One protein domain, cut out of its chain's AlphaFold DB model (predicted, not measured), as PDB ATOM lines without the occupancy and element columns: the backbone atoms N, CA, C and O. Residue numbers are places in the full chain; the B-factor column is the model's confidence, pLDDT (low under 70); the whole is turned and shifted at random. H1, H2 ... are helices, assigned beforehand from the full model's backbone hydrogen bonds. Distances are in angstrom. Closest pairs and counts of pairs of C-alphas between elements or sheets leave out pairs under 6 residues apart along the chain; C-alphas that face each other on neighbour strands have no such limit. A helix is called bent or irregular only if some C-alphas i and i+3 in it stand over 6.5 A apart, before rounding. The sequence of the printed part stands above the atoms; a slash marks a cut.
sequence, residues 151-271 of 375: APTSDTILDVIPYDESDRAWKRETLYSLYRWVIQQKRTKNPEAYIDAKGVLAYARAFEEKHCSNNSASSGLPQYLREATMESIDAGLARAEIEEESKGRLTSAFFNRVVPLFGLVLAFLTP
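What this domain is: This is residues 151 to 271 of the 375 residues of an uncharacterized protein of Tabrizicola sp. DJC (UniProt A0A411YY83). The first part of one very long helix, H4, packs along the helical hairpin of H2 and H3 as a three-helix up-and-down bundle, and residues 245 to 271 stick out from it as a long free arm. Small H1 packs on H2 with few contacts, apart from H3 and H4. The printed part has 121 residues with four named helices, H1 H2 H3 H4, and no named strand: all helix. It is extended, with a radius of gyration of the C-alphas of 23.8 A, and spans 90 by 26 by 17 A.

Where its parts are: Find C-alpha 226 at (191.834, 306.600, 231.964); from there H4, residues 226 to 269, runs 63.9 A to C-alpha 269 at (250.222, 308.258, 206.173). H3 holds residues 191 to 212, 30.3 A, and H2 residues 168 to 188, 31.0 A. H1, residues 152 to 157, spans 10.6 A and is only just irregular: C-alphas 153 and 156 are 6.7 A apart.

How they stand to each other: Look first at residues 226 to 241 of H4, which alone touch H3; the closest C-alphas, of Pro 191 and Leu 237, are 5.3 A apart. This hairpin has a shallow tilt of 10 degrees, opposite ways. H3 and H2 touch as another hairpin, closest at the C-alphas of Val 182 and Ala 197, 4.8 A, at a shallow tilt of 16 degrees, opposite ways. H2 and H4 are close but not clearly touching: the closest C-alphas, of Lys 186 and Ile 233, are 6.7 A apart. H1 only just touches H2, with 3 pairs of C-alphas within 8 A, the closest being Ile 157 and Ser 177, 5.9 A, at a steep tilt of 46 degrees. Every O i to N i+4 pair is within hydrogen-bond range in H3, against 16 of 17 in H2, 39 of 40 in H4 and 0 of 2 in H1, where 1 of 3 O i to N i+3 pairs is.

The domain as a whole: The C-alphas farthest apart, of Glu 165 and Pro 271, are 90.0 A apart; without residues 245 to 271 the body spans 50 by 27 by 17 A. The printed part has no cut. Look for the long link at residues 213 to 225, from H3 to H4. In this model pLDDT is under 70 at residues 214 to 218 and 265 to 271.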
ATOM      1  N   ALA A 151     205.304 291.941 230.121       78.75
ATOM      2  CA  ALA A 151     206.327 291.041 230.627       78.75
ATOM      3  C   ALA A 151     205.788 290.096 231.729       78.75
ATOM      4  O   ALA A 151     205.022 290.537 232.589       78.75
ATOM      5  N   PRO A 152     206.272 288.840 231.817       79.81
ATOM      6  CA  PRO A 152     205.929 287.924 232.912       79.81
ATOM      7  C   PRO A 152     206.299 288.425 234.312       79.81
ATOM      8  O   PRO A 152     205.846 287.893 235.311       79.81
ATOM      9  N   THR A 153     207.146 289.447 234.427       75.81
ATOM     10  CA  THR A 153     207.525 290.029 235.721       75.81
ATOM     11  C   THR A 153     206.431 290.904 236.332       75.81
ATOM     12  O   THR A 153     206.440 291.125 237.544       75.81
ATOM     13  N   SER A 154     205.484 291.401 235.530       77.38
ATOM     14  CA  SER A 154     204.366 292.224 236.012       77.38
ATOM     15  C   SER A 154     203.238 291.398 236.632       77.38
ATOM     16  O   SER A 154     202.266 291.926 237.148       77.38
ATOM     17  N   ASP A 155     203.372 290.087 236.631       76.19
ATOM     18  CA  ASP A 155     202.423 289.149 237.206       76.19
ATOM     19  C   ASP A 155     202.228 289.291 238.723       76.19
ATOM     20  O   ASP A 155     201.220 288.856 239.276       76.19
ATOM     21  N   THR A 156     203.180 289.934 239.396       83.62
ATOM     22  CA  THR A 156     203.182 290.190 240.846       83.62
ATOM     23  C   THR A 156     202.445 291.475 241.242       83.62
ATOM     24  O   THR A 156     202.546 291.903 242.387       83.62
ATOM     25  N   ILE A 157     201.728 292.122 240.311       87.31
ATOM     26  CA  ILE A 157     200.988 293.361 240.603       87.31
ATOM     27  C   ILE A 157     199.846 293.117 241.590       87.31
ATOM     28  O   ILE A 157     199.579 293.970 242.434       87.31
ATOM     29  N   LEU A 158     199.138 291.999 241.440       90.75
ATOM     30  CA  LEU A 158     197.944 291.705 242.222       90.75
ATOM     31  C   LEU A 158     198.309 290.955 243.499       90.75
ATOM     32  O   LEU A 158     199.172 290.080 243.484       90.75
ATOM     33  N   ASP A 159     197.613 291.305 244.574       89.00
ATOM     34  CA  ASP A 159     197.733 290.670 245.880       89.00
ATOM     35  C   ASP A 159     196.399 290.019 246.254       89.00
ATOM     36  O   ASP A 159     195.342 290.395 245.731       89.00
ATOM     37  N   VAL A 160     196.444 289.047 247.158       89.00
ATOM     38  CA  VAL A 160     195.234 288.481 247.750       89.00
ATOM     39  C   VAL A 160     194.729 289.442 248.809       89.00
ATOM     40  O   VAL A 160     195.462 289.849 249.705       89.00
ATOM     41  N   ILE A 161     193.455 289.802 248.712       90.62
ATOM     42  CA  ILE A 161     192.817 290.688 249.676       90.62
ATOM     43  C   ILE A 161     191.900 289.839 250.553       90.62
ATOM     44  O   ILE A 161     191.037 289.152 249.998       90.62
ATOM     45  N   PRO A 162     192.066 289.868 251.890       87.19
ATOM     46  CA  PRO A 162     191.148 289.200 252.798       87.19
ATOM     47  C   PRO A 162     189.713 289.620 252.504       87.19
ATOM     48  O   PRO A 162     189.431 290.808 252.331       87.19
ATOM     49  N   TYR A 163     188.824 288.635 252.425       82.88
ATOM     50  CA  TYR A 163     187.418 288.893 252.165       82.88
ATOM     51  C   TYR A 163     186.809 289.689 253.322       82.88
ATOM     52  O   TYR A 163     186.871 289.271 254.478       82.88
ATOM     53  N   ASP A 164     186.201 290.824 253.000       84.00
ATOM     54  CA  ASP A 164     185.283 291.539 253.870       84.00
ATOM     55  C   ASP A 164     183.839 291.328 253.395       84.00
ATOM     56  O   ASP A 164     183.589 290.993 252.242       84.00
ATOM     57  N   GLU A 165     182.851 291.551 254.270       83.56
ATOM     58  CA  GLU A 165     181.423 291.477 253.895       83.56
ATOM     59  C   GLU A 165     181.061 292.422 252.731       83.56
ATOM     60  O   GLU A 165     180.001 292.296 252.116       83.56
ATOM     61  N   SER A 166     181.935 293.390 252.433       86.06
ATOM     62  CA  SER A 166     181.794 294.321 251.330       86.06
ATOM     63  C   SER A 166     182.701 293.943 250.163       86.06
ATOM     64  O   SER A 166     183.877 293.675 250.310       86.06
ATOM     65  N   ASP A 167     182.212 294.078 248.941       87.19
ATOM     66  CA  ASP A 167     183.035 293.896 247.741       87.19
ATOM     67  C   ASP A 167     184.037 295.060 247.511       87.19
ATOM     68  O   ASP A 167     184.649 295.178 246.448       87.19
ATOM     69  N   ARG A 168     184.142 296.009 248.451       89.81
ATOM     70  CA  ARG A 168     184.808 297.297 248.235       89.81
ATOM     71  C   ARG A 168     186.318 297.200 248.384       89.81
ATOM     72  O   ARG A 168     187.022 297.830 247.592       89.81
ATOM     73  N   ALA A 169     186.817 296.479 249.390       91.19
ATOM     74  CA  ALA A 169     188.244 296.466 249.695       91.19
ATOM     75  C   ALA A 169     189.043 295.854 248.541       91.19
ATOM     76  O   ALA A 169     189.921 296.515 247.987       91.19
ATOM     77  N   TRP A 170     188.674 294.652 248.096       90.62
ATOM     78  CA  TRP A 170     189.400 293.964 247.028       90.62
ATOM     79  C   TRP A 170     189.353 294.718 245.693       90.62
ATOM     80  O   TRP A 170     190.372 294.810 245.005       90.62
ATOM     81  N   LYS A 171     188.215 295.347 245.354       92.69
ATOM     82  CA  LYS A 171     188.094 296.202 244.158       92.69
ATOM     83  C   LYS A 171     189.014 297.410 244.235       92.69
ATOM     84  O   LYS A 171     189.713 297.719 243.271       92.69
ATOM     85  N   ARG A 172     189.027 298.084 245.385       93.50
ATOM     86  CA  ARG A 172     189.865 299.258 245.627       93.50
ATOM     87  C   ARG A 172     191.349 298.911 245.526       93.50
ATOM     88  O   ARG A 172     192.065 299.586 244.789       93.50
ATOM     89  N   GLU A 173     191.798 297.881 246.239       94.38
ATOM     90  CA  GLU A 173     193.211 297.484 246.251       94.38
ATOM     91  C   GLU A 173     193.666 296.969 244.881       94.38
ATOM     92  O   GLU A 173     194.730 297.362 244.407       94.38
ATOM     93  N   THR A 174     192.826 296.201 244.175       93.75
ATOM     94  CA  THR A 174     193.128 295.751 242.803       93.75
ATOM     95  C   THR A 174     193.359 296.934 241.864       93.75
ATOM     96  O   THR A 174     194.372 296.988 241.163       93.75
ATOM     97  N   LEU A 175     192.465 297.929 241.881       94.94
ATOM     98  CA  LEU A 175     192.634 299.138 241.076       94.94
ATOM     99  C   LEU A 175     193.887 299.920 241.470       94.94
ATOM    100  O   LEU A 175     194.652 300.328 240.595       94.94
ATOM    101  N   TYR A 176     194.123 300.121 242.770       95.62
ATOM    102  CA  TYR A 176     195.327 300.809 243.235       95.62
ATOM    103  C   TYR A 176     196.599 300.130 242.741       95.62
ATOM    104  O   TYR A 176     197.480 300.819 242.225       95.62
ATOM    105  N   SER A 177     196.691 298.807 242.850       95.31
ATOM    106  CA  SER A 177     197.854 298.049 242.402       95.31
ATOM    107  C   SER A 177     198.092 298.192 240.899       95.31
ATOM    108  O   SER A 177     199.205 298.535 240.486       95.31
ATOM    109  N   LEU A 178     197.044 298.037 240.081       95.50
ATOM    110  CA  LEU A 178     197.137 298.175 238.625       95.50
ATOM    111  C   LEU A 178     197.603 299.582 238.215       95.50
ATOM    112  O   LEU A 178     198.592 299.726 237.492       95.50
ATOM    113  N   TYR A 179     196.961 300.639 238.721       96.88
ATOM    114  CA  TYR A 179     197.335 302.012 238.363       96.88
ATOM    115  C   TYR A 179     198.684 302.439 238.939       96.88
ATOM    116  O   TYR A 179     199.448 303.135 238.263       96.88
ATOM    117  N   ARG A 180     199.028 302.017 240.162       96.31
ATOM    118  CA  ARG A 180     200.349 302.282 240.749       96.31
ATOM    119  C   ARG A 180     201.450 301.696 239.876       96.31
ATOM    120  O   ARG A 180     202.452 302.374 239.643       96.31
ATOM    121  N   TRP A 181     201.255 300.481 239.375       95.88
ATOM    122  CA  TRP A 181     202.213 299.847 238.483       95.88
ATOM    123  C   TRP A 181     202.331 300.589 237.145       95.88
ATOM    124  O   TRP A 181     203.443 300.914 236.729       95.88
ATOM    125  N   VAL A 182     201.208 300.979 236.527       96.44
ATOM    126  CA  VAL A 182     201.196 301.816 235.308       96.44
ATOM    127  C   VAL A 182     201.990 303.112 235.521       96.44
ATOM    128  O   VAL A 182     202.839 303.473 234.706       96.44
ATOM    129  N   ILE A 183     201.778 303.803 236.646       96.25
ATOM    130  CA  ILE A 183     202.508 305.033 236.989       96.25
ATOM    131  C   ILE A 183     204.012 304.767 237.145       96.25
ATOM    132  O   ILE A 183     204.823 305.585 236.705       96.25
ATOM    133  N   GLN A 184     204.399 303.650 237.766       95.81
ATOM    134  CA  GLN A 184     205.807 303.276 237.914       95.81
ATOM    135  C   GLN A 184     206.469 303.034 236.557       95.81
ATOM    136  O   GLN A 184     207.528 303.606 236.304       95.81
ATOM    137  N   GLN A 185     205.828 302.285 235.657       95.25
ATOM    138  CA  GLN A 185     206.388 302.020 234.330       95.25
ATOM    139  C   GLN A 185     206.542 303.284 233.484       95.25
ATOM    140  O   GLN A 185     207.591 303.502 232.875       95.25
ATOM    141  N   LYS A 186     205.560 304.192 233.537       95.56
ATOM    142  CA  LYS A 186     205.650 305.504 232.873       95.56
ATOM    143  C   LYS A 186     206.880 306.306 233.307       95.56
ATOM    144  O   LYS A 186     207.439 307.060 232.514       95.56
ATOM    145  N   ARG A 187     207.325 306.166 234.561       96.12
ATOM    146  CA  ARG A 187     208.500 306.886 235.084       96.12
ATOM    147  C   ARG A 187     209.825 306.347 234.538       96.12
ATOM    148  O   ARG A 187     210.798 307.098 234.531       96.12
ATOM    149  N   THR A 188     209.864 305.107 234.050       94.50
ATOM    150  CA  THR A 188     211.074 304.465 233.507       94.50
ATOM    151  C   THR A 188     211.540 305.097 232.189       94.50
ATOM    152  O   THR A 188     212.726 305.033 231.874       94.50
ATOM    153  N   LYS A 189     210.637 305.744 231.429       93.81
ATOM    154  CA  LYS A 189     210.919 306.372 230.117       93.81
ATOM    155  C   LYS A 189     211.554 305.416 229.090       93.81
ATOM    156  O   LYS A 189     212.359 305.834 228.264       93.81
ATOM    157  N   ASN A 190     211.208 304.135 229.160       92.81
ATOM    158  CA  ASN A 190     211.609 303.112 228.193       92.81
ATOM    159  C   ASN A 190     210.403 302.813 227.280       92.81
ATOM    160  O   ASN A 190     209.321 302.619 227.838       92.81
ATOM    161  N   PRO A 191     210.551 302.758 225.938       95.38
ATOM    162  CA  PRO A 191     209.467 302.354 225.039       95.38
ATOM    163  C   PRO A 191     208.777 301.052 225.460       95.38
ATOM    164  O   PRO A 191     207.555 301.023 225.573       95.38
ATOM    165  N   GLU A 192     209.545 300.018 225.819       92.69
ATOM    166  CA  GLU A 192     208.997 298.735 226.294       92.69
ATOM    167  C   GLU A 192     208.119 298.917 227.542       92.69
ATOM    168  O   GLU A 192     207.003 298.415 227.605       92.69
ATOM    169  N   ALA A 193     208.577 299.726 228.505       93.38
ATOM    170  CA  ALA A 193     207.826 299.990 229.731       93.38
ATOM    171  C   ALA A 193     206.518 300.745 229.455       93.38
ATOM    172  O   ALA A 193     205.524 300.524 230.143       93.38
ATOM    173  N   TYR A 194     206.485 301.628 228.450       96.69
ATOM    174  CA  TYR A 194     205.235 302.262 228.032       96.69
ATOM    175  C   TYR A 194     204.280 301.261 227.382       96.69
ATOM    176  O   TYR A 194     203.091 301.305 227.684       96.69
ATOM    177  N   ILE A 195     204.779 300.348 226.543       95.06
ATOM    178  CA  ILE A 195     203.963 299.283 225.944       95.06
ATOM    179  C   ILE A 195     203.357 298.404 227.043       95.06
ATOM    180  O   ILE A 195     202.138 298.223 227.064       95.06
ATOM    181  N   ASP A 196     204.164 297.953 228.007       92.94
ATOM    182  CA  ASP A 196     203.650 297.142 229.112       92.94
ATOM    183  C   ASP A 196     202.641 297.934 229.971       92.94
ATOM    184  O   ASP A 196     201.612 297.402 230.396       92.94
ATOM    185  N   ALA A 197     202.881 299.237 230.186       95.62
ATOM    186  CA  ALA A 197     201.939 300.126 230.868       95.62
ATOM    187  C   ALA A 197     200.586 300.213 230.141       95.62
ATOM    188  O   ALA A 197     199.551 300.234 230.809       95.62
ATOM    189  N   LYS A 198     200.566 300.229 228.798       96.06
ATOM    190  CA  LYS A 198     199.315 300.171 228.016       96.06
ATOM    191  C   LYS A 198     198.595 298.842 228.224       96.06
ATOM    192  O   LYS A 198     197.379 298.850 228.413       96.06
ATOM    193  N   GLY A 199     199.332 297.730 228.228       93.50
ATOM    194  CA  GLY A 199     198.783 296.398 228.488       93.50
ATOM    195  C   GLY A 199     198.085 296.318 229.846       93.50
ATOM    196  O   GLY A 199     196.913 295.952 229.926       93.50
ATOM    197  N   VAL A 200     198.753 296.760 230.913       94.19
ATOM    198  CA  VAL A 200     198.167 296.754 232.266       94.19
ATOM    199  C   VAL A 200     197.028 297.767 232.418       94.19
ATOM    200  O   VAL A 200     196.035 297.472 233.083       94.19
ATOM    201  N   LEU A 201     197.103 298.930 231.761       96.06
ATOM    202  CA  LEU A 201     195.997 299.892 231.741       96.06
ATOM    203  C   LEU A 201     194.738 299.309 231.075       96.06
ATOM    204  O   LEU A 201     193.624 299.595 231.518       96.06
ATOM    205  N   ALA A 202     194.890 298.462 230.053       94.44
ATOM    206  CA  ALA A 202     193.765 297.757 229.445       94.44
ATOM    207  C   ALA A 202     193.095 296.785 230.434       94.44
ATOM    208  O   ALA A 202     191.864 296.752 230.504       94.44
ATOM    209  N   TYR A 203     193.869 296.066 231.258       91.94
ATOM    210  CA  TYR A 203     193.305 295.234 232.331       91.94
ATOM    211  C   TYR A 203     192.606 296.056 233.407       91.94
ATOM    212  O   TYR A 203     191.512 295.686 233.824       91.94
ATOM    213  N   ALA A 204     193.185 297.190 233.816       94.25
ATOM    214  CA  ALA A 204     192.538 298.100 234.761       94.25
ATOM    215  C   ALA A 204     191.173 298.564 234.237       94.25
ATOM    216  O   ALA A 204     190.179 298.493 234.955       94.25
ATOM    217  N   ARG A 205     191.095 298.941 232.955       93.94
ATOM    218  CA  ARG A 205     189.833 299.322 232.311       93.94
ATOM    219  C   ARG A 205     188.817 298.178 232.304       93.94
ATOM    220  O   ARG A 205     187.670 298.397 232.683       93.94
ATOM    221  N   ALA A 206     189.229 296.977 231.901       91.75
ATOM    222  CA  ALA A 206     188.349 295.810 231.878       91.75
ATOM    223  C   ALA A 206     187.836 295.455 233.285       91.75
ATOM    224  O   ALA A 206     186.666 295.114 233.459       91.75
ATOM    225  N   PHE A 207     188.694 295.579 234.298       92.25
ATOM    226  CA  PHE A 207     188.332 295.369 235.693       92.25
ATOM    227  C   PHE A 207     187.294 296.388 236.175       92.25
ATOM    228  O   PHE A 207     186.276 296.004 236.752       92.25
ATOM    229  N   GLU A 208     187.515 297.681 235.918       92.50
ATOM    230  CA  GLU A 208     186.560 298.738 236.266       92.50
ATOM    231  C   GLU A 208     185.196 298.502 235.611       92.50
ATOM    232  O   GLU A 208     184.165 298.570 236.280       92.50
ATOM    233  N   GLU A 209     185.186 298.201 234.313       90.75
ATOM    234  CA  GLU A 209     183.962 297.978 233.542       90.75
ATOM    235  C   GLU A 209     183.171 296.770 234.046       90.75
ATOM    236  O   GLU A 209     181.944 296.817 234.104       90.75
ATOM    237  N   LYS A 210     183.855 295.702 234.458       89.88
ATOM    238  CA  LYS A 210     183.203 294.456 234.863       89.88
ATOM    239  C   LYS A 210     182.797 294.425 236.332       89.88
ATOM    240  O   LYS A 210     181.758 293.863 236.663       89.88
ATOM    241  N   HIS A 211     183.610 295.012 237.208       89.62
ATOM    242  CA  HIS A 211     183.468 294.856 238.662       89.62
ATOM    243  C   HIS A 211     183.080 296.147 239.389       89.62
ATOM    244  O   HIS A 211     182.578 296.075 240.515       89.62
ATOM    245  N   CYS A 212     183.278 297.317 238.767       89.00
ATOM    246  CA  CYS A 212     183.098 298.631 239.406       89.00
ATOM    247  C   CYS A 212     181.999 299.506 238.765       89.00
ATOM    248  O   CYS A 212     181.636 300.541 239.325       89.00
ATOM    249  N   SER A 213     181.456 299.112 237.610       74.94
ATOM    250  CA  SER A 213     180.564 299.926 236.766       74.94
ATOM    251  C   SER A 213     179.186 300.230 237.364       74.94
ATOM    252  O   SER A 213     178.592 301.248 237.020       74.94
ATOM    253  N   ASN A 214     178.693 299.425 238.307       63.69
ATOM    254  CA  ASN A 214     177.300 299.525 238.755       63.69
ATOM    255  C   ASN A 214     177.005 300.582 239.837       63.69
ATOM    256  O   ASN A 214     175.846 300.705 240.210       63.69
ATOM    257  N   ASN A 215     177.985 301.333 240.368       56.84
ATOM    258  CA  ASN A 215     177.738 302.315 241.448       56.84
ATOM    259  C   ASN A 215     178.917 303.291 241.687       56.84
ATOM    260  O   ASN A 215     179.301 303.573 242.822       56.84
ATOM    261  N   SER A 216     179.572 303.804 240.642       53.62
ATOM    262  CA  SER A 216     180.836 304.560 240.783       53.62
ATOM    263  C   SER A 216     180.746 305.832 241.648       53.62
ATOM    264  O   SER A 216     181.721 306.169 242.313       53.62
ATOM    265  N   ALA A 217     179.585 306.490 241.741       58.25
ATOM    266  CA  ALA A 217     179.409 307.662 242.612       58.25
ATOM    267  C   ALA A 217     179.122 307.314 244.090       58.25
ATOM    268  O   ALA A 217     179.446 308.101 244.976       58.25
ATOM    269  N   SER A 218     178.538 306.145 244.375       59.91
ATOM    270  CA  SER A 218     178.133 305.713 245.726       59.91
ATOM    271  C   SER A 218     179.081 304.681 246.354       59.91
ATOM    272  O   SER A 218     179.094 304.508 247.569       59.91
ATOM    273  N   SER A 219     179.911 304.017 245.547       71.81
ATOM    274  CA  SER A 219     180.815 302.940 245.986       71.81
ATOM    275  C   SER A 219     182.071 303.430 246.713       71.81
ATOM    276  O   SER A 219     182.755 302.638 247.362       71.81
ATOM    277  N   GLY A 220     182.401 304.724 246.613       84.00
ATOM    278  CA  GLY A 220     183.606 305.294 247.216       84.00
ATOM    279  C   GLY A 220     184.900 304.614 246.747       84.00
ATOM    280  O   GLY A 220     185.849 304.497 247.530       84.00
ATOM    281  N   LEU A 221     184.903 304.109 245.509       89.75
ATOM    282  CA  LEU A 221     186.086 303.610 244.813       89.75
ATOM    283  C   LEU A 221     186.832 304.780 244.145       89.75
ATOM    284  O   LEU A 221     186.203 305.770 243.767       89.75
ATOM    285  N   PRO A 222     188.166 304.703 244.008       89.12
ATOM    286  CA  PRO A 222     188.942 305.736 243.333       89.12
ATOM    287  C   PRO A 222     188.542 305.851 241.857       89.12
ATOM    288  O   PRO A 222     188.423 304.846 241.158       89.12
ATOM    289  N   GLN A 223     188.370 307.084 241.380       90.50
ATOM    290  CA  GLN A 223     188.107 307.371 239.973       90.50
ATOM    291  C   GLN A 223     189.409 307.784 239.287       90.50
ATOM    292  O   GLN A 223     190.035 308.778 239.661       90.50
ATOM    293  N   TYR A 224     189.817 307.025 238.276       91.19
ATOM    294  CA  TYR A 224     191.030 307.296 237.513       91.19
ATOM    295  C   TYR A 224     190.699 307.919 236.154       91.19
ATOM    296  O   TYR A 224     189.741 307.533 235.484       91.19
ATOM    297  N   LEU A 225     191.516 308.886 235.728       93.69
ATOM    298  CA  LEU A 225     191.398 309.536 234.420       93.69
ATOM    299  C   LEU A 225     192.052 308.656 233.346       93.69
ATOM    300  O   LEU A 225     193.207 308.873 232.968       93.69
ATOM    301  N   ARG A 226     191.336 307.621 232.901       93.12
ATOM    302  CA  ARG A 226     191.834 306.600 231.964       93.12
ATOM    303  C   ARG A 226     192.339 307.185 230.655       93.12
ATOM    304  O   ARG A 226     193.452 306.880 230.239       93.12
ATOM    305  N   GLU A 227     191.528 308.028 230.032       95.44
ATOM    306  CA  GLU A 227     191.768 308.604 228.712       95.44
ATOM    307  C   GLU A 227     193.014 309.492 228.761       95.44
ATOM    308  O   GLU A 227     193.973 309.256 228.032       95.44
ATOM    309  N   ALA A 228     193.081 310.392 229.747       96.69
ATOM    310  CA  ALA A 228     194.265 311.214 229.992       96.69
ATOM    311  C   ALA A 228     195.511 310.370 230.329       96.69
ATOM    312  O   ALA A 228     196.636 310.713 229.954       96.69
ATOM    313  N   THR A 229     195.342 309.248 231.041       96.62
ATOM    314  CA  THR A 229     196.455 308.341 231.358       96.62
ATOM    315  C   THR A 229     196.992 307.666 230.102       96.62
ATOM    316  O   THR A 229     198.218 307.618 229.958       96.62
ATOM    317  N   MET A 230     196.110 307.200 229.210       97.69
ATOM    318  CA  MET A 230     196.449 306.591 227.921       97.69
ATOM    319  C   MET A 230     197.146 307.595 226.999       97.69
ATOM    320  O   MET A 230     198.257 307.328 226.557       97.69
ATOM    321  N   GLU A 231     196.569 308.785 226.807       98.00
ATOM    322  CA  GLU A 231     197.172 309.865 226.009       98.00
ATOM    323  C   GLU A 231     198.572 310.226 226.519       98.00
ATOM    324  O   GLU A 231     199.521 310.394 225.753       98.00
ATOM    325  N   SER A 232     198.734 310.288 227.843       97.38
ATOM    326  CA  SER A 232     200.029 310.542 228.464       97.38
ATOM    327  C   SER A 232     201.031 309.397 228.261       97.38
ATOM    328  O   SER A 232     202.231 309.668 228.193       97.38
ATOM    329  N   ILE A 233     200.583 308.138 228.191       97.81
ATOM    330  CA  ILE A 233     201.447 306.996 227.851       97.81
ATOM    331  C   ILE A 233     201.870 307.079 226.384       97.81
ATOM    332  O   ILE A 233     203.058 306.958 226.105       97.81
ATOM    333  N   ASP A 234     200.938 307.358 225.475       98.12
ATOM    334  CA  ASP A 234     201.207 307.451 224.036       98.12
ATOM    335  C   ASP A 234     202.182 308.585 223.704       98.12
ATOM    336  O   ASP A 234     203.163 308.381 222.987       98.12
ATOM    337  N   ALA A 235     201.991 309.761 224.307       97.56
ATOM    338  CA  ALA A 235     202.934 310.868 224.177       97.56
ATOM    339  C   ALA A 235     204.325 310.517 224.745       97.56
ATOM    340  O   ALA A 235     205.355 310.921 224.197       97.56
ATOM    341  N   GLY A 236     204.365 309.763 225.850       97.06
ATOM    342  CA  GLY A 236     205.601 309.282 226.464       97.06
ATOM    343  C   GLY A 236     206.348 308.278 225.588       97.06
ATOM    344  O   GLY A 236     207.565 308.404 225.433       97.06
ATOM    345  N   LEU A 237     205.620 307.332 224.991       97.62
ATOM    346  CA  LEU A 237     206.135 306.325 224.066       97.62
ATOM    347  C   LEU A 237     206.725 306.982 222.818       97.62
ATOM    348  O   LEU A 237     207.910 306.796 222.553       97.62
ATOM    349  N   ALA A 238     205.961 307.843 222.139       97.56
ATOM    350  CA  ALA A 238     206.426 308.545 220.942       97.56
ATOM    351  C   ALA A 238     207.708 309.353 221.212       97.56
ATOM    352  O   ALA A 238     208.655 309.349 220.426       97.56
ATOM    353  N   ARG A 239     207.785 310.022 222.371       96.88
ATOM    354  CA  ARG A 239     209.000 310.739 222.778       96.88
ATOM    355  C   ARG A 239     210.181 309.795 223.009       96.88
ATOM    356  O   ARG A 239     211.303 310.140 222.642       96.88
ATOM    357  N   ALA A 240     209.950 308.656 223.655       95.19
ATOM    358  CA  ALA A 240     210.998 307.692 223.959       95.19
ATOM    359  C   ALA A 240     211.539 307.010 222.692       95.19
ATOM    360  O   ALA A 240     212.750 306.833 222.585       95.19
ATOM    361  N   GLU A 241     210.681 306.730 221.710       95.25
ATOM    362  CA  GLU A 241     211.069 306.219 220.389       95.25
ATOM    363  C   GLU A 241     211.941 307.227 219.628       95.25
ATOM    364  O   GLU A 241     213.024 306.880 219.161       95.25
ATOM    365  N   ILE A 242     211.549 308.509 219.595       95.62
ATOM    366  CA  ILE A 242     212.369 309.579 218.994       95.62
ATOM    367  C   ILE A 242     213.740 309.667 219.681       95.62
ATOM    368  O   ILE A 242     214.774 309.833 219.024       95.62
ATOM    369  N   GLU A 243     213.776 309.565 221.013       93.06
ATOM    370  CA  GLU A 243     215.025 309.595 221.771       93.06
ATOM    371  C   GLU A 243     215.906 308.374 221.452       93.06
ATOM    372  O   GLU A 243     217.117 308.526 221.261       93.06
ATOM    373  N   GLU A 244     215.327 307.180 221.346       89.69
ATOM    374  CA  GLU A 244     216.037 305.954 220.979       89.69
ATOM    375  C   GLU A 244     216.597 306.012 219.553       89.69
ATOM    376  O   GLU A 244     217.789 305.755 219.348       89.69
ATOM    377  N   GLU A 245     215.804 306.475 218.585       90.31
ATOM    378  CA  GLU A 245     216.272 306.727 217.223       90.31
ATOM    379  C   GLU A 245     217.422 307.738 217.196       90.31
ATOM    380  O   GLU A 245     218.417 307.542 216.493       90.31
ATOM    381  N   SER A 246     217.328 308.818 217.980       90.44
ATOM    382  CA  SER A 246     218.376 309.840 218.041       90.44
ATOM    383  C   SER A 246     219.691 309.284 218.604       90.44
ATOM    384  O   SER A 246     220.768 309.582 218.078       90.44
ATOM    385  N   LYS A 247     219.625 308.401 219.613       83.88
ATOM    386  CA  LYS A 247     220.790 307.692 220.166       83.88
ATOM    387  C   LYS A 247     221.395 306.735 219.135       83.88
ATOM    388  O   LYS A 247     222.622 306.683 218.988       83.88
ATOM    389  N   GLY A 248     220.558 306.029 218.375       79.75
ATOM    390  CA  GLY A 248     220.987 305.203 217.242       79.75
ATOM    391  C   GLY A 248     221.694 306.021 216.155       79.75
ATOM    392  O   GLY A 248     222.766 305.644 215.675       79.75
ATOM    393  N   ARG A 249     221.165 307.203 215.820       78.06
ATOM    394  CA  ARG A 249     221.779 308.132 214.857       78.06
ATOM    395  C   ARG A 249     223.106 308.695 215.351       78.06
ATOM    396  O   ARG A 249     224.045 308.761 214.571       78.06
ATOM    397  N   LEU A 250     223.230 309.066 216.625       71.75
ATOM    398  CA  LEU A 250     224.492 309.581 217.172       71.75
ATOM    399  C   LEU A 250     225.586 308.513 217.195       71.75
ATOM    400  O   LEU A 250     226.720 308.781 216.803       71.75
ATOM    401  N   THR A 251     225.249 307.296 217.621       72.69
ATOM    402  CA  THR A 251     226.213 306.189 217.648       72.69
ATOM    403  C   THR A 251     226.634 305.776 216.240       72.69
ATOM    404  O   THR A 251     227.830 305.672 215.979       72.69
ATOM    405  N   SER A 252     225.693 305.620 215.308       74.56
ATOM    406  CA  SER A 252     226.021 305.350 213.903       74.56
ATOM    407  C   SER A 252     226.792 306.502 213.256       74.56
ATOM    408  O   SER A 252     227.780 306.248 212.581       74.56
ATOM    409  N   ALA A 253     226.435 307.764 213.512       72.19
ATOM    410  CA  ALA A 253     227.180 308.921 213.017       72.19
ATOM    411  C   ALA A 253     228.608 308.972 213.573       72.19
ATOM    412  O   ALA A 253     229.524 309.323 212.833       72.19
ATOM    413  N   PHE A 254     228.819 308.603 214.840       77.00
ATOM    414  CA  PHE A 254     230.155 308.488 215.417       77.00
ATOM    415  C   PHE A 254     230.980 307.435 214.672       77.00
ATOM    416  O   PHE A 254     232.044 307.763 214.158       77.00
ATOM    417  N   PHE A 255     230.477 306.207 214.521       75.31
ATOM    418  CA  PHE A 255     231.210 305.160 213.801       75.31
ATOM    419  C   PHE A 255     231.416 305.504 212.320       75.31
ATOM    420  O   PHE A 255     232.530 305.386 211.817       75.31
ATOM    421  N   ASN A 256     230.393 306.030 211.646       71.19
ATOM    422  CA  ASN A 256     230.451 306.393 210.230       71.19
ATOM    423  C   ASN A 256     231.341 307.607 209.943       71.19
ATOM    424  O   ASN A 256     231.718 307.811 208.795       71.19
ATOM    425  N   ARG A 257     231.676 308.434 210.941       75.50
ATOM    426  CA  ARG A 257     232.589 309.577 210.760       75.50
ATOM    427  C   ARG A 257     233.990 309.278 211.271       75.50
ATOM    428  O   ARG A 257     234.961 309.578 210.586       75.50
ATOM    429  N   VAL A 258     234.103 308.673 212.450       73.75
ATOM    430  CA  VAL A 258     235.393 308.429 213.103       73.75
ATOM    431  C   VAL A 258     236.147 307.288 212.432       73.75
ATOM    432  O   VAL A 258     237.344 307.429 212.203       73.75
ATOM    433  N   VAL A 259     235.476 306.193 212.049       78.06
ATOM    434  CA  VAL A 259     236.158 305.048 211.418       78.06
ATOM    435  C   VAL A 259     236.731 305.420 210.043       78.06
ATOM    436  O   VAL A 259     237.915 305.160 209.824       78.06
ATOM    437  N   PRO A 260     235.992 306.094 209.135       75.19
ATOM    438  CA  PRO A 260     236.568 306.528 207.864       75.19
ATOM    439  C   PRO A 260     237.625 307.614 208.021       75.19
ATOM    440  O   PRO A 260     238.591 307.599 207.270       75.19
ATOM    441  N   LEU A 261     237.496 308.520 209.000       70.69
ATOM    442  CA  LEU A 261     238.551 309.494 209.292       70.69
ATOM    443  C   LEU A 261     239.840 308.784 209.718       70.69
ATOM    444  O   LEU A 261     240.914 309.156 209.262       70.69
ATOM    445  N   PHE A 262     239.737 307.730 210.529       70.62
ATOM    446  CA  PHE A 262     240.886 306.911 210.909       70.62
ATOM    447  C   PHE A 262     241.492 306.191 209.697       70.62
ATOM    448  O   PHE A 262     242.702 306.224 209.500       70.62
ATOM    449  N   GLY A 263     240.649 305.609 208.836       74.81
ATOM    450  CA  GLY A 263     241.077 305.008 207.570       74.81
ATOM    451  C   GLY A 263     241.736 306.013 206.620       74.81
ATOM    452  O   GLY A 263     242.716 305.678 205.964       74.81
ATOM    453  N   LEU A 264     241.248 307.254 206.586       71.62
ATOM    454  CA  LEU A 264     241.792 308.343 205.781       71.62
ATOM    455  C   LEU A 264     243.122 308.847 206.343       71.62
ATOM    456  O   LEU A 264     244.063 309.017 205.578       71.62
ATOM    457  N   VAL A 265     243.240 309.022 207.663       68.31
ATOM    458  CA  VAL A 265     244.519 309.330 208.324       68.31
ATOM    459  C   VAL A 265     245.543 308.251 207.988       68.31
ATOM    460  O   VAL A 265     246.636 308.579 207.543       68.31
ATOM    461  N   LEU A 266     245.173 306.973 208.095       67.25
ATOM    462  CA  LEU A 266     246.041 305.872 207.682       67.25
ATOM    463  C   LEU A 266     246.403 305.972 206.196       67.25
ATOM    464  O   LEU A 266     247.580 305.942 205.868       67.25
ATOM    465  N   ALA A 267     245.429 306.193 205.310       65.81
ATOM    466  CA  ALA A 267     245.647 306.325 203.871       65.81
ATOM    467  C   ALA A 267     246.469 307.561 203.461       65.81
ATOM    468  O   ALA A 267     247.067 307.532 202.393       65.81
ATOM    469  N   PHE A 268     246.519 308.625 204.268       59.19
ATOM    470  CA  PHE A 268     247.408 309.783 204.078       59.19
ATOM    471  C   PHE A 268     248.807 309.555 204.653       59.19
ATOM    472  O   PHE A 268     249.775 310.137 204.165       59.19
ATOM    473  N   LEU A 269     248.928 308.700 205.666       56.69
ATOM    474  CA  LEU A 269     250.222 308.258 206.173       56.69
ATOM    475  C   LEU A 269     250.885 307.261 205.197       56.69
ATOM    476  O   LEU A 269     252.105 307.273 205.066       56.69
ATOM    477  N   THR A 270     250.116 306.474 204.433       58.94
ATOM    478  CA  THR A 270     250.624 305.465 203.471       58.94
ATOM    479  C   THR A 270     251.419 306.006 202.255       58.94
ATOM    480  O   THR A 270     252.196 305.256 201.680       58.94
ATOM    481  N   PRO A 271     251.263 307.254 201.774       47.94
ATOM    482  CA  PRO A 271     252.111 307.822 200.714       47.94
ATOM    483  C   PRO A 271     253.355 308.546 201.225       47.94
ATOM    484  O   PRO A 271     254.323 308.667 200.477       47.94
TER     485      PRO A 271